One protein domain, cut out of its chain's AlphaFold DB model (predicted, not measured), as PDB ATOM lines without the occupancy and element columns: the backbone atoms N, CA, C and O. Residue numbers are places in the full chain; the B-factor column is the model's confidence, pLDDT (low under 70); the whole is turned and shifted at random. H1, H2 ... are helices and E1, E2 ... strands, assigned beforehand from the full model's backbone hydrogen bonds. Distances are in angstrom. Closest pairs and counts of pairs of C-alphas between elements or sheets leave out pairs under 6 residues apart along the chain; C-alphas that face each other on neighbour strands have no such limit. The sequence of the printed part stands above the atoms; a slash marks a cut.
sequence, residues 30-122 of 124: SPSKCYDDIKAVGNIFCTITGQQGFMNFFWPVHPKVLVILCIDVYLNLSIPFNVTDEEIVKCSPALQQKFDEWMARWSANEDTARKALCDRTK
ATOM      1  N   SER A  30      -3.035  15.084  32.824       51.25
ATOM      2  CA  SER A  30      -3.931  14.003  33.258       51.25
ATOM      3  C   SER A  30      -3.980  12.971  32.127       51.25
ATOM      4  O   SER A  30      -4.117  13.419  30.986       51.25
ATOM      5  N   PRO A  31      -3.818  11.655  32.381       56.56
ATOM      6  CA  PRO A  31      -3.611  10.700  31.300       56.56
ATOM      7  C   PRO A  31      -4.778  10.802  30.321       56.56
ATOM      8  O   PRO A  31      -5.923  10.514  30.674       56.56
ATOM      9  N   SER A  32      -4.518  11.318  29.118       68.88
ATOM     10  CA  SER A  32      -5.505  11.227  28.053       68.88
ATOM     11  C   SER A  32      -5.555   9.761  27.648       68.88
ATOM     12  O   SER A  32      -4.527   9.082  27.638       68.88
ATOM     13  N   LYS A  33      -6.738   9.247  27.309       78.00
ATOM     14  CA  LYS A  33      -6.874   7.847  26.890       78.00
ATOM     15  C   LYS A  33      -5.874   7.502  25.774       78.00
ATOM     16  O   LYS A  33      -5.142   6.531  25.889       78.00
ATOM     17  N   CYS A  34      -5.732   8.387  24.782       78.50
ATOM     18  CA  CYS A  34      -4.767   8.235  23.691       78.50
ATOM     19  C   CYS A  34      -3.304   8.147  24.168       78.50
ATOM     20  O   CYS A  34      -2.496   7.469  23.539       78.50
ATOM     21  N   TYR A  35      -2.937   8.836  25.253       78.50
ATOM     22  CA  TYR A  35      -1.589   8.768  25.820       78.50
ATOM     23  C   TYR A  35      -1.293   7.384  26.407       78.50
ATOM     24  O   TYR A  35      -0.216   6.827  26.181       78.50
ATOM     25  N   ASP A  36      -2.256   6.807  27.123       82.00
ATOM     26  CA  ASP A  36      -2.129   5.452  27.661       82.00
ATOM     27  C   ASP A  36      -2.224   4.392  26.554       82.00
ATOM     28  O   ASP A  36      -1.439   3.440  26.555       82.00
ATOM     29  N   ASP A  37      -3.079   4.606  25.550       80.94
ATOM     30  CA  ASP A  37      -3.187   3.745  24.368       80.94
ATOM     31  C   ASP A  37      -1.850   3.693  23.600       80.94
ATOM     32  O   ASP A  37      -1.402   2.617  23.200       80.94
ATOM     33  N   ILE A  38      -1.137   4.821  23.455       79.06
ATOM     34  CA  ILE A  38       0.209   4.838  22.850       79.06
ATOM     35  C   ILE A  38       1.187   3.976  23.639       79.06
ATOM     36  O   ILE A  38       1.952   3.223  23.035       79.06
ATOM     37  N   LYS A  39       1.194   4.077  24.972       80.38
ATOM     38  CA  LYS A  39       2.086   3.257  25.803       80.38
ATOM     39  C   LYS A  39       1.769   1.775  25.650       80.38
ATOM     40  O   LYS A  39       2.692   0.968  25.535       80.38
ATOM     41  N   ALA A  40       0.484   1.421  25.622       82.62
ATOM     42  CA  ALA A  40       0.039   0.046  25.441       82.62
ATOM     43  C   ALA A  40       0.507  -0.516  24.093       82.62
ATOM     44  O   ALA A  40       1.097  -1.599  24.049       82.62
ATOM     45  N   VAL A  41       0.339   0.240  23.004       77.69
ATOM     46  CA  VAL A  41       0.831  -0.208  21.696       77.69
ATOM     47  C   VAL A  41       2.349  -0.234  21.642       77.69
ATOM     48  O   VAL A  41       2.908  -1.173  21.085       77.69
ATOM     49  N   GLY A  42       3.026   0.734  22.260       79.56
ATOM     50  CA  GLY A  42       4.474   0.699  22.411       79.56
ATOM     51  C   GLY A  42       4.943  -0.594  23.063       79.56
ATOM     52  O   GLY A  42       5.849  -1.241  22.550       79.56
ATOM     53  N   ASN A  43       4.268  -1.037  24.120       81.62
ATOM     54  CA  ASN A  43       4.603  -2.280  24.802       81.62
ATOM     55  C   ASN A  43       4.400  -3.526  23.920       81.62
ATOM     56  O   ASN A  43       5.285  -4.383  23.862       81.62
ATOM     57  N   ILE A  44       3.274  -3.617  23.202       77.50
ATOM     58  CA  ILE A  44       3.005  -4.715  22.252       77.50
ATOM     59  C   ILE A  44       4.070  -4.728  21.152       77.50
ATOM     60  O   ILE A  44       4.656  -5.765  20.847       77.50
ATOM     61  N   PHE A  45       4.362  -3.559  20.587       76.06
ATOM     62  CA  PHE A  45       5.347  -3.395  19.529       76.06
ATOM     63  C   PHE A  45       6.741  -3.864  19.972       76.06
ATOM     64  O   PHE A  45       7.355  -4.686  19.292       76.06
ATOM     65  N   CYS A  46       7.203  -3.419  21.144       76.88
ATOM     66  CA  CYS A  46       8.478  -3.852  21.713       76.88
ATOM     67  C   CYS A  46       8.512  -5.371  21.936       76.88
ATOM     68  O   CYS A  46       9.477  -6.029  21.538       76.88
ATOM     69  N   THR A  47       7.420  -5.936  22.462       78.25
ATOM     70  CA  THR A  47       7.282  -7.380  22.702       78.25
ATOM     71  C   THR A  47       7.412  -8.191  21.412       78.25
ATOM     72  O   THR A  47       8.169  -9.160  21.370       78.25
ATOM     73  N   ILE A  48       6.749  -7.773  20.327       73.00
ATOM     74  CA  ILE A  48       6.836  -8.447  19.018       73.00
ATOM     75  C   ILE A  48       8.276  -8.444  18.481       73.00
ATOM     76  O   ILE A  48       8.703  -9.413  17.854       73.00
ATOM     77  N   THR A  49       9.047  -7.384  18.741       71.38
ATOM     78  CA  THR A  49      10.461  -7.295  18.334       71.38
ATOM     79  C   THR A  49      11.428  -8.058  19.247       71.38
ATOM     80  O   THR A  49      12.637  -8.003  19.035       71.38
ATOM     81  N   GLY A  50      10.913  -8.786  20.243       69.75
ATOM     82  CA  GLY A  50      11.708  -9.580  21.179       69.75
ATOM     83  C   GLY A  50      12.288  -8.785  22.348       69.75
ATOM     84  O   GLY A  50      13.157  -9.299  23.046       69.75
ATOM     85  N   GLN A  51      11.824  -7.551  22.572       74.19
ATOM     86  CA  GLN A  51      12.291  -6.688  23.657       74.19
ATOM     87  C   GLN A  51      11.291  -6.664  24.810       74.19
ATOM     88  O   GLN A  51      10.076  -6.651  24.592       74.19
ATOM     89  N   GLN A  52      11.787  -6.619  26.047       67.56
ATOM     90  CA  GLN A  52      10.918  -6.565  27.220       67.56
ATOM     91  C   GLN A  52      10.630  -5.124  27.617       67.56
ATOM     92  O   GLN A  52      11.320  -4.535  28.439       67.56
ATOM     93  N   GLY A  53       9.546  -4.591  27.062       63.88
ATOM     94  CA  GLY A  53       8.908  -3.393  27.583       63.88
ATOM     95  C   GLY A  53       9.182  -2.108  26.811       63.88
ATOM     96  O   GLY A  53      10.166  -1.937  26.086       63.88
ATOM     97  N   PHE A  54       8.239  -1.192  26.993       68.00
ATOM     98  CA  PHE A  54       8.273   0.177  26.503       68.00
ATOM     99  C   PHE A  54       9.098   1.061  27.448       68.00
ATOM    100  O   PHE A  54       8.862   1.062  28.656       68.00
ATOM    101  N   MET A  55      10.038   1.837  26.902       64.06
ATOM    102  CA  MET A  55      10.810   2.817  27.667       64.06
ATOM    103  C   MET A  55      10.146   4.192  27.608       64.06
ATOM    104  O   MET A  55       9.860   4.795  28.641       64.06
ATOM    105  N   ASN A  56       9.940   4.705  26.394       68.38
ATOM    106  CA  ASN A  56       9.353   6.020  26.172       68.38
ATOM    107  C   ASN A  56       8.903   6.190  24.710       68.38
ATOM    108  O   ASN A  56       9.187   5.356  23.855       68.38
ATOM    109  N   PHE A  57       8.241   7.296  24.395       73.38
ATOM    110  CA  PHE A  57       8.133   7.798  23.028       73.38
ATOM    111  C   PHE A  57       8.719   9.204  22.961       73.38
ATOM    112  O   PHE A  57       8.825   9.905  23.968       73.38
ATOM    113  N   PHE A  58       9.094   9.635  21.764       74.06
ATOM    114  CA  PHE A  58       9.431  11.030  21.522       74.06
ATOM    115  C   PHE A  58       8.936  11.473  20.150       74.06
ATOM    116  O   PHE A  58       8.783  10.668  19.228       74.06
ATOM    117  N   TRP A  59       8.708  12.775  20.031       74.50
ATOM    118  CA  TRP A  59       8.372  13.438  18.779       74.50
ATOM    119  C   TRP A  59       9.581  14.269  18.341       74.50
ATOM    120  O   TRP A  59       9.892  15.270  18.991       74.50
ATOM    121  N   PRO A  60      10.308  13.877  17.279       67.56
ATOM    122  CA  PRO A  60      11.353  14.711  16.724       67.56
ATOM    123  C   PRO A  60      10.743  16.005  16.189       67.56
ATOM    124  O   PRO A  60       9.635  16.021  15.652       67.56
ATOM    125  N   VAL A  61      11.510  17.092  16.267       68.06
ATOM    126  CA  VAL A  61      11.110  18.376  15.676       68.06
ATOM    127  C   VAL A  61      10.918  18.221  14.161       68.06
ATOM    128  O   VAL A  61       9.941  18.729  13.610       68.06
ATOM    129  N   HIS A  62      11.798  17.450  13.507       64.38
ATOM    130  CA  HIS A  62      11.689  17.053  12.105       64.38
ATOM    131  C   HIS A  62      12.317  15.663  11.863       64.38
ATOM    132  O   HIS A  62      13.461  15.457  12.267       64.38
ATOM    133  N   PRO A  63      11.628  14.732  11.173       65.88
ATOM    134  CA  PRO A  63      10.206  14.786  10.816       65.88
ATOM    135  C   PRO A  63       9.319  14.652  12.070       65.88
ATOM    136  O   PRO A  63       9.706  13.981  13.022       65.88
ATOM    137  N   LYS A  64       8.136  15.286  12.079       68.00
ATOM    138  CA  LYS A  64       7.172  15.227  13.198       68.00
ATOM    139  C   LYS A  64       6.479  13.860  13.257       68.00
ATOM    140  O   LYS A  64       5.310  13.734  12.927       68.00
ATOM    141  N   VAL A  65       7.219  12.819  13.610       70.06
ATOM    142  CA  VAL A  65       6.719  11.440  13.669       70.06
ATOM    143  C   VAL A  65       6.760  10.920  15.095       70.06
ATOM    144  O   VAL A  65       7.647  11.275  15.861       70.06
ATOM    145  N   LEU A  66       5.819  10.056  15.459       74.88
ATOM    146  CA  LEU A  66       5.887   9.362  16.739       74.88
ATOM    147  C   LEU A  66       6.963   8.269  16.670       74.88
ATOM    148  O   LEU A  66       6.855   7.325  15.882       74.88
ATOM    149  N   VAL A  67       7.993   8.376  17.507       75.88
ATOM    150  CA  VAL A  67       9.031   7.347  17.637       75.88
ATOM    151  C   VAL A  67       8.858   6.625  18.963       75.88
ATOM    152  O   VAL A  67       8.808   7.265  20.011       75.88
ATOM    153  N   ILE A  68       8.781   5.293  18.914       77.81
ATOM    154  CA  ILE A  68       8.711   4.442  20.103       77.81
ATOM    155  C   ILE A  68      10.111   3.945  20.453       77.81
ATOM    156  O   ILE A  68      10.835   3.441  19.595       77.81
ATOM    157  N   LEU A  69      10.467   4.097  21.725       74.81
ATOM    158  CA  LEU A  69      11.689   3.594  22.326       74.81
ATOM    159  C   LEU A  69      11.347   2.401  23.209       74.81
ATOM    160  O   LEU A  69      10.606   2.511  24.190       74.81
ATOM    161  N   CYS A  70      11.914   1.263  22.855       76.12
ATOM    162  CA  CYS A  70      11.843   0.047  23.640       76.12
ATOM    163  C   CYS A  70      13.037  -0.030  24.606       76.12
ATOM    164  O   CYS A  70      14.043   0.652  24.402       76.12
ATOM    165  N   ILE A  71      12.910  -0.806  25.688       72.25
ATOM    166  CA  ILE A  71      13.926  -0.855  26.755       72.25
ATOM    167  C   ILE A  71      15.292  -1.328  26.230       72.25
ATOM    168  O   ILE A  71      16.320  -0.740  26.571       72.25
ATOM    169  N   ASP A  72      15.301  -2.312  25.334       65.25
ATOM    170  CA  ASP A  72      16.520  -2.895  24.776       65.25
ATOM    171  C   ASP A  72      16.833  -2.282  23.402       65.25
ATOM    172  O   ASP A  72      16.529  -2.844  22.359       65.25
ATOM    173  N   VAL A  73      17.467  -1.106  23.415       55.03
ATOM    174  CA  VAL A  73      17.678  -0.101  22.335       55.03
ATOM    175  C   VAL A  73      18.287  -0.576  20.986       55.03
ATOM    176  O   VAL A  73      18.718   0.240  20.173       55.03
ATOM    177  N   TYR A  74      18.338  -1.871  20.677       52.91
ATOM    178  CA  TYR A  74      18.891  -2.394  19.422       52.91
ATOM    179  C   TYR A  74      18.019  -2.117  18.188       52.91
ATOM    180  O   TYR A  74      18.525  -2.170  17.068       52.91
ATOM    181  N   LEU A  75      16.731  -1.792  18.357       53.75
ATOM    182  CA  LEU A  75      15.820  -1.477  17.250       53.75
ATOM    183  C   LEU A  75      14.969  -0.243  17.576       53.75
ATOM    184  O   LEU A  75      13.938  -0.344  18.233       53.75
ATOM    185  N   ASN A  76      15.384   0.919  17.068       53.19
ATOM    186  CA  ASN A  76      14.520   2.095  16.980       53.19
ATOM    187  C   ASN A  76      13.738   2.002  15.670       53.19
ATOM    188  O   ASN A  76      14.302   2.187  14.591       53.19
ATOM    189  N   LEU A  77      12.447   1.699  15.749       56.56
ATOM    190  CA  LEU A  77      11.574   1.638  14.582       56.56
ATOM    191  C   LEU A  77      10.566   2.781  14.662       56.56
ATOM    192  O   LEU A  77       9.763   2.873  15.589       56.56
ATOM    193  N   SER A  78      10.632   3.680  13.680       56.75
ATOM    194  CA  SER A  78       9.657   4.756  13.533       56.75
ATOM    195  C   SER A  78       8.301   4.158  13.196       56.75
ATOM    196  O   SER A  78       8.152   3.448  12.200       56.75
ATOM    197  N   ILE A  79       7.301   4.466  14.011       60.81
ATOM    198  CA  ILE A  79       5.936   4.079  13.693       60.81
ATOM    199  C   ILE A  79       5.427   5.060  12.638       60.81
ATOM    200  O   ILE A  79       5.614   6.269  12.796       60.81
ATOM    201  N   PRO A  80       4.793   4.585  11.552       56.34
ATOM    202  CA  PRO A  80       4.238   5.447  10.515       56.34
ATOM    203  C   PRO A  80       2.948   6.112  11.016       56.34
ATOM    204  O   PRO A  80       1.861   5.891  10.486       56.34
ATOM    205  N   PHE A  81       3.058   6.906  12.079       64.31
ATOM    206  CA  PHE A  81       1.962   7.659  12.658       64.31
ATOM    207  C   PHE A  81       2.396   9.114  12.824       64.31
ATOM    208  O   PHE A  81       3.250   9.457  13.643       64.31
ATOM    209  N   ASN A  82       1.830   9.962  11.967       68.94
ATOM    210  CA  ASN A  82       2.057  11.399  11.965       68.94
ATOM    211  C   ASN A  82       1.032  12.041  12.903       68.94
ATOM    212  O   ASN A  82      -0.061  12.403  12.469       68.94
ATOM    213  N   VAL A  83       1.364  12.084  14.190       71.00
ATOM    214  CA  VAL A  83       0.580  12.756  15.229       71.00
ATOM    215  C   VAL A  83       1.487  13.638  16.056       71.00
ATOM    216  O   VAL A  83       2.623  13.269  16.361       71.00
ATOM    217  N   THR A  84       0.969  14.798  16.417       74.81
ATOM    218  CA  THR A  84       1.630  15.739  17.315       74.81
ATOM    219  C   THR A  84       1.345  15.396  18.773       74.81
ATOM    220  O   THR A  84       0.352  14.747  19.105       74.81
ATOM    221  N   ASP A  85       2.221  15.857  19.655       72.19
ATOM    222  CA  ASP A  85       2.043  15.826  21.104       72.19
ATOM    223  C   ASP A  85       0.711  16.463  21.537       72.19
ATOM    224  O   ASP A  85      -0.039  15.873  22.317       72.19
ATOM    225  N   GLU A  86       0.359  17.619  20.970       74.38
ATOM    226  CA  GLU A  86      -0.907  18.294  21.254       74.38
ATOM    227  C   GLU A  86      -2.134  17.446  20.903       74.38
ATOM    228  O   GLU A  86      -3.111  17.424  21.656       74.38
ATOM    229  N   GLU A  87      -2.114  16.765  19.757       75.25
ATOM    230  CA  GLU A  87      -3.218  15.909  19.319       75.25
ATOM    231  C   GLU A  87      -3.419  14.728  20.269       75.25
ATOM    232  O   GLU A  87      -4.559  14.389  20.588       75.25
ATOM    233  N   ILE A  88      -2.328  14.150  20.776       74.94
ATOM    234  CA  ILE A  88      -2.370  13.067  21.763       74.94
ATOM    235  C   ILE A  88      -2.925  13.541  23.098       74.94
ATOM    236  O   ILE A  88      -3.784  12.872  23.675       74.94
ATOM    237  N   VAL A  89      -2.481  14.700  23.584       73.75
ATOM    238  CA  VAL A  89      -2.984  15.263  24.844       73.75
ATOM    239  C   VAL A  89      -4.474  15.597  24.730       73.75
ATOM    240  O   VAL A  89      -5.241  15.278  25.635       73.75
ATOM    241  N   LYS A  90      -4.907  16.178  23.603       81.56
ATOM    242  CA  LYS A  90      -6.319  16.524  23.357       81.56
ATOM    243  C   LYS A  90      -7.202  15.296  23.118       81.56
ATOM    244  O   LYS A  90      -8.370  15.336  23.483       81.56
ATOM    245  N   CYS A  91      -6.662  14.240  22.501       78.56
ATOM    246  CA  CYS A  91      -7.335  12.972  22.203       78.56
ATOM    247  C   CYS A  91      -8.752  13.155  21.627       78.56
ATOM    248  O   CYS A  91      -9.756  12.837  22.263       78.56
ATOM    249  N   SER A  92      -8.855  13.707  20.412       84.12
ATOM    250  CA  SER A  92     -10.164  13.876  19.764       84.12
ATOM    251  C   SER A  92     -10.869  12.522  19.556       84.12
ATOM    252  O   SER A  92     -10.187  11.514  19.366       84.12
ATOM    253  N   PRO A  93     -12.214  12.459  19.501       83.56
ATOM    254  CA  PRO A  93     -12.929  11.193  19.305       83.56
ATOM    255  C   PRO A  93     -12.500  10.429  18.045       83.56
ATOM    256  O   PRO A  93     -12.350   9.211  18.069       83.56
ATOM    257  N   ALA A  94     -12.235  11.148  16.948       82.88
ATOM    258  CA  ALA A  94     -11.747  10.554  15.705       82.88
ATOM    259  C   ALA A  94     -10.329   9.979  15.852       82.88
ATOM    260  O   ALA A  94     -10.001   8.956  15.255       82.88
ATOM    261  N   LEU A  95      -9.478  10.639  16.640       80.81
ATOM    262  CA  LEU A  95      -8.139  10.146  16.932       80.81
ATOM    263  C   LEU A  95      -8.193   8.923  17.847       80.81
ATOM    264  O   LEU A  95      -7.518   7.936  17.576       80.81
ATOM    265  N   GLN A  96      -9.044   8.961  18.868       83.00
ATOM    266  CA  GLN A  96      -9.277   7.836  19.760       83.00
ATOM    267  C   GLN A  96      -9.752   6.596  18.990       83.00
ATOM    268  O   GLN A  96      -9.195   5.520  19.171       83.00
ATOM    269  N   GLN A  97     -10.705   6.751  18.066       84.31
ATOM    270  CA  GLN A  97     -11.155   5.649  17.213       84.31
ATOM    271  C   GLN A  97      -9.996   5.044  16.405       84.31
ATOM    272  O   GLN A  97      -9.864   3.823  16.328       84.31
ATOM    273  N   LYS A  98      -9.117   5.882  15.837       82.38
ATOM    274  CA  LYS A  98      -7.923   5.400  15.126       82.38
ATOM    275  C   LYS A  98      -6.982   4.618  16.043       82.38
ATOM    276  O   LYS A  98      -6.413   3.624  15.596       82.38
ATOM    277  N   PHE A  99      -6.809   5.050  17.293       78.94
ATOM    278  CA  PHE A  99      -6.010   4.325  18.284       78.94
ATOM    279  C   PHE A  99      -6.632   2.978  18.651       78.94
ATOM    280  O   PHE A  99      -5.920   1.977  18.655       78.94
ATOM    281  N   ASP A 100      -7.948   2.929  18.859       83.44
ATOM    282  CA  ASP A 100      -8.676   1.694  19.162       83.44
ATOM    283  C   ASP A 100      -8.529   0.661  18.015       83.44
ATOM    284  O   ASP A 100      -8.173  -0.497  18.247       83.44
ATOM    285  N   GLU A 101      -8.705   1.086  16.756       84.75
ATOM    286  CA  GLU A 101      -8.493   0.237  15.567       84.75
ATOM    287  C   GLU A 101      -7.042  -0.251  15.443       84.75
ATOM    288  O   GLU A 101      -6.757  -1.373  15.007       84.75
ATOM    289  N   TRP A 102      -6.095   0.610  15.805       78.62
ATOM    290  CA  TRP A 102      -4.677   0.310  15.729       78.62
ATOM    291  C   TRP A 102      -4.247  -0.692  16.800       78.62
ATOM    292  O   TRP A 102      -3.567  -1.662  16.457       78.62
ATOM    293  N   MET A 103      -4.709  -0.521  18.043       80.56
ATOM    294  CA  MET A 103      -4.527  -1.487  19.129       80.56
ATOM    295  C   MET A 103      -5.026  -2.872  18.718       80.56
ATOM    296  O   MET A 103      -4.260  -3.834  18.762       80.56
ATOM    297  N   ALA A 104      -6.265  -2.967  18.224       85.38
ATOM    298  CA  ALA A 104      -6.855  -4.240  17.816       85.38
ATOM    299  C   ALA A 104      -6.012  -4.964  16.750       85.38
ATOM    300  O   ALA A 104      -5.777  -6.172  16.835       85.38
ATOM    301  N   ARG A 105      -5.508  -4.222  15.758       83.38
ATOM    302  CA  ARG A 105      -4.661  -4.774  14.693       83.38
ATOM    303  C   ARG A 105      -3.298  -5.240  15.204       83.38
ATOM    304  O   ARG A 105      -2.837  -6.295  14.780       83.38
ATOM    305  N   TRP A 106      -2.646  -4.489  16.089       79.69
ATOM    306  CA  TRP A 106      -1.352  -4.908  16.638       79.69
ATOM    307  C   TRP A 106      -1.464  -6.118  17.551       79.69
ATOM    308  O   TRP A 106      -0.638  -7.015  17.428       79.69
ATOM    309  N   SER A 107      -2.506  -6.205  18.379       81.31
ATOM    310  CA  SER A 107      -2.770  -7.410  19.170       81.31
ATOM    311  C   SER A 107      -2.999  -8.635  18.274       81.31
ATOM    312  O   SER A 107      -2.441  -9.702  18.517       81.31
ATOM    313  N   ALA A 108      -3.738  -8.486  17.170       84.44
ATOM    314  CA  ALA A 108      -3.911  -9.572  16.201       84.44
ATOM    315  C   ALA A 108      -2.589  -9.968  15.506       84.44
ATOM    316  O   ALA A 108      -2.348 -11.152  15.238       84.44
ATOM    317  N   ASN A 109      -1.716  -8.994  15.226       79.75
ATOM    318  CA  ASN A 109      -0.386  -9.242  14.668       79.75
ATOM    319  C   ASN A 109       0.520  -9.966  15.667       79.75
ATOM    320  O   ASN A 109       1.233 -10.881  15.263       79.75
ATOM    321  N   GLU A 110       0.474  -9.599  16.949       79.88
ATOM    322  CA  GLU A 110       1.185 -10.292  18.026       79.88
ATOM    323  C   GLU A 110       0.782 -11.769  18.084       79.88
ATOM    324  O   GLU A 110       1.636 -12.658  18.038       79.88
ATOM    325  N   ASP A 111      -0.523 -12.043  18.085       83.81
ATOM    326  CA  ASP A 111      -1.053 -13.405  18.081       83.81
ATOM    327  C   ASP A 111      -0.612 -14.199  16.852       83.81
ATOM    328  O   ASP A 111      -0.225 -15.366  16.959       83.81
ATOM    329  N   THR A 112      -0.658 -13.569  15.678       82.38
ATOM    330  CA  THR A 112      -0.225 -14.177  14.415       82.38
ATOM    331  C   THR A 112       1.269 -14.486  14.428       82.38
ATOM    332  O   THR A 112       1.667 -15.599  14.080       82.38
ATOM    333  N   ALA A 113       2.093 -13.532  14.862       77.69
ATOM    334  CA  ALA A 113       3.539 -13.683  14.948       77.69
ATOM    335  C   ALA A 113       3.917 -14.802  15.926       77.69
ATOM    336  O   ALA A 113       4.709 -15.684  15.585       77.69
ATOM    337  N   ARG A 114       3.280 -14.833  17.103       79.12
ATOM    338  CA  ARG A 114       3.458 -15.889  18.104       79.12
ATOM    339  C   ARG A 114       3.120 -17.268  17.539       79.12
ATOM    340  O   ARG A 114       3.935 -18.179  17.652       79.12
ATOM    341  N   LYS A 115       1.962 -17.423  16.884       83.25
ATOM    342  CA  LYS A 115       1.571 -18.690  16.234       83.25
ATOM    343  C   LYS A 115       2.589 -19.116  15.178       83.25
ATOM    344  O   LYS A 115       3.062 -20.244  15.217       83.25
ATOM    345  N   ALA A 116       2.989 -18.208  14.289       78.38
ATOM    346  CA  ALA A 116       3.937 -18.510  13.220       78.38
ATOM    347  C   ALA A 116       5.317 -18.960  13.739       78.38
ATOM    348  O   ALA A 116       5.948 -19.821  13.125       78.38
ATOM    349  N   LEU A 117       5.785 -18.397  14.858       75.12
ATOM    350  CA  LEU A 117       7.048 -18.785  15.490       75.12
ATOM    351  C   LEU A 117       6.938 -20.126  16.233       75.12
ATOM    352  O   LEU A 117       7.812 -20.977  16.079       75.12
ATOM    353  N   CYS A 118       5.856 -20.341  16.987       74.81
ATOM    354  CA  CYS A 118       5.637 -21.574  17.750       74.81
ATOM    355  C   CYS A 118       5.274 -22.785  16.869       74.81
ATOM    356  O   CYS A 118       5.633 -23.915  17.196       74.81
ATOM    357  N   ASP A 119       4.593 -22.581  15.738       66.69
ATOM    358  CA  ASP A 119       4.258 -23.665  14.802       66.69
ATOM    359  C   ASP A 119       5.493 -24.175  14.044       66.69
ATOM    360  O   ASP A 119       5.538 -25.336  13.634       66.69
ATOM    361  N   ARG A 120       6.530 -23.338  13.895       55.97
ATOM    362  CA  ARG A 120       7.821 -23.765  13.334       55.97
ATOM    363  C   ARG A 120       8.626 -24.638  14.292       55.97
ATOM    364  O   ARG A 120       9.384 -25.468  13.821       55.97
ATOM    365  N   THR A 121       8.427 -24.510  15.603       53.69
ATOM    366  CA  THR A 121       9.165 -25.281  16.622       53.69
ATOM    367  C   THR A 121       8.652 -26.715  16.801       53.69
ATOM    368  O   THR A 121       9.251 -27.483  17.539       53.69
ATOM    369  N   LYS A 122       7.541 -27.087  16.146       52.41
ATOM    370  CA  LYS A 122       6.969 -28.450  16.166       52.41
ATOM    371  C   LYS A 122       7.329 -29.295  14.938       52.41
ATOM    372  O   LYS A 122       6.815 -30.401  14.796       52.41
TER     373      LYS A 122
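This is residues 30 to 122 of the 124 residues of the protein "Putative salivary secreted protein" of Ixodes ricinus (UniProt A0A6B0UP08). Two helices lie side by side and run the same way, H1 and the much longer H3, and a small hairpin of two strands, E1 and E2, covers H1 on the side away from H3. The short helix H2 sits by the beginnings of H1 and H3, and at the other end residues 115 to 122, of which 115 to 120 belong to H3, stick out free of the body. The printed part has 93 residues, with three named helices and two named strands in the order H1, E1, E2, H2, H3; the sheet, E1 - E2, is antiparallel and the class is mostly helix. The whole is compact, with a radius of gyration of the C-alphas of 14.2 A, yet elongated in outline, spanning 48 by 28 by 23 A.

Begin with H1, residues 33 to 48, and set it beside H3, residues 93 to 120: they touch at a shallow tilt of 15 degrees, the same way, and their closest C-alphas are those of Cys 34 and Gln 96, 6.0 A apart. Next look at E1, residues 54 to 58, where C-alpha 54 is 4.7 A from C-alpha 43 of H1, the closest pair of the two. E1 and E2, residues 67 to 70, form an antiparallel hairpin at 158 degrees; find N 69 and O 56 at 2.8 A and N 55 and O 69 at 2.9 A, within hydrogen-bond range. The closest C-alphas of H1 and E2 are those of Cys 46 and Cys 70, 5.5 A apart. Residues 67 to 68 of E2 also pair, antiparallel, with residues 77 to 78. H2, residues 85 to 90, touches H1 at its residues 34 to 35 alone, at a steep tilt of 53 degrees, opposite ways; the closest C-alphas, of Cys 34 and Ile 88, are 5.7 A apart. H2 and H3 are close but not clearly touching, with C-alphas 87 and 95 closest at 7.9 A. H3 is apart from E1 and E2. In H1 and H2 every O i to N i+4 pair is within hydrogen-bond range, and in H3 23 of 24.

Find C-alpha 33 at (-6.874, 7.847, 26.890); from there H1 runs 22.7 A to C-alpha 48. E1 then covers 12.0 A from C-alpha 54 to 58, E2 9.9 A from 67 to 70, and H2 8.7 A from 85 to 90. H3 begins at C-alpha 93, (-12.929, 11.193, 19.305), and ends 41.1 A on at C-alpha 120, (7.821, -23.765, 13.334).

The two C-alphas farthest apart, of Glu 86 and Lys 122, are 47.7 A from each other. The printed part has no cut; its one long link is E2 to H2, with 14 residues between them. The mean pLDDT of the printed part is 73.2, and 29 residues are under 70, among them residues 72 to 82 and 119 to 122.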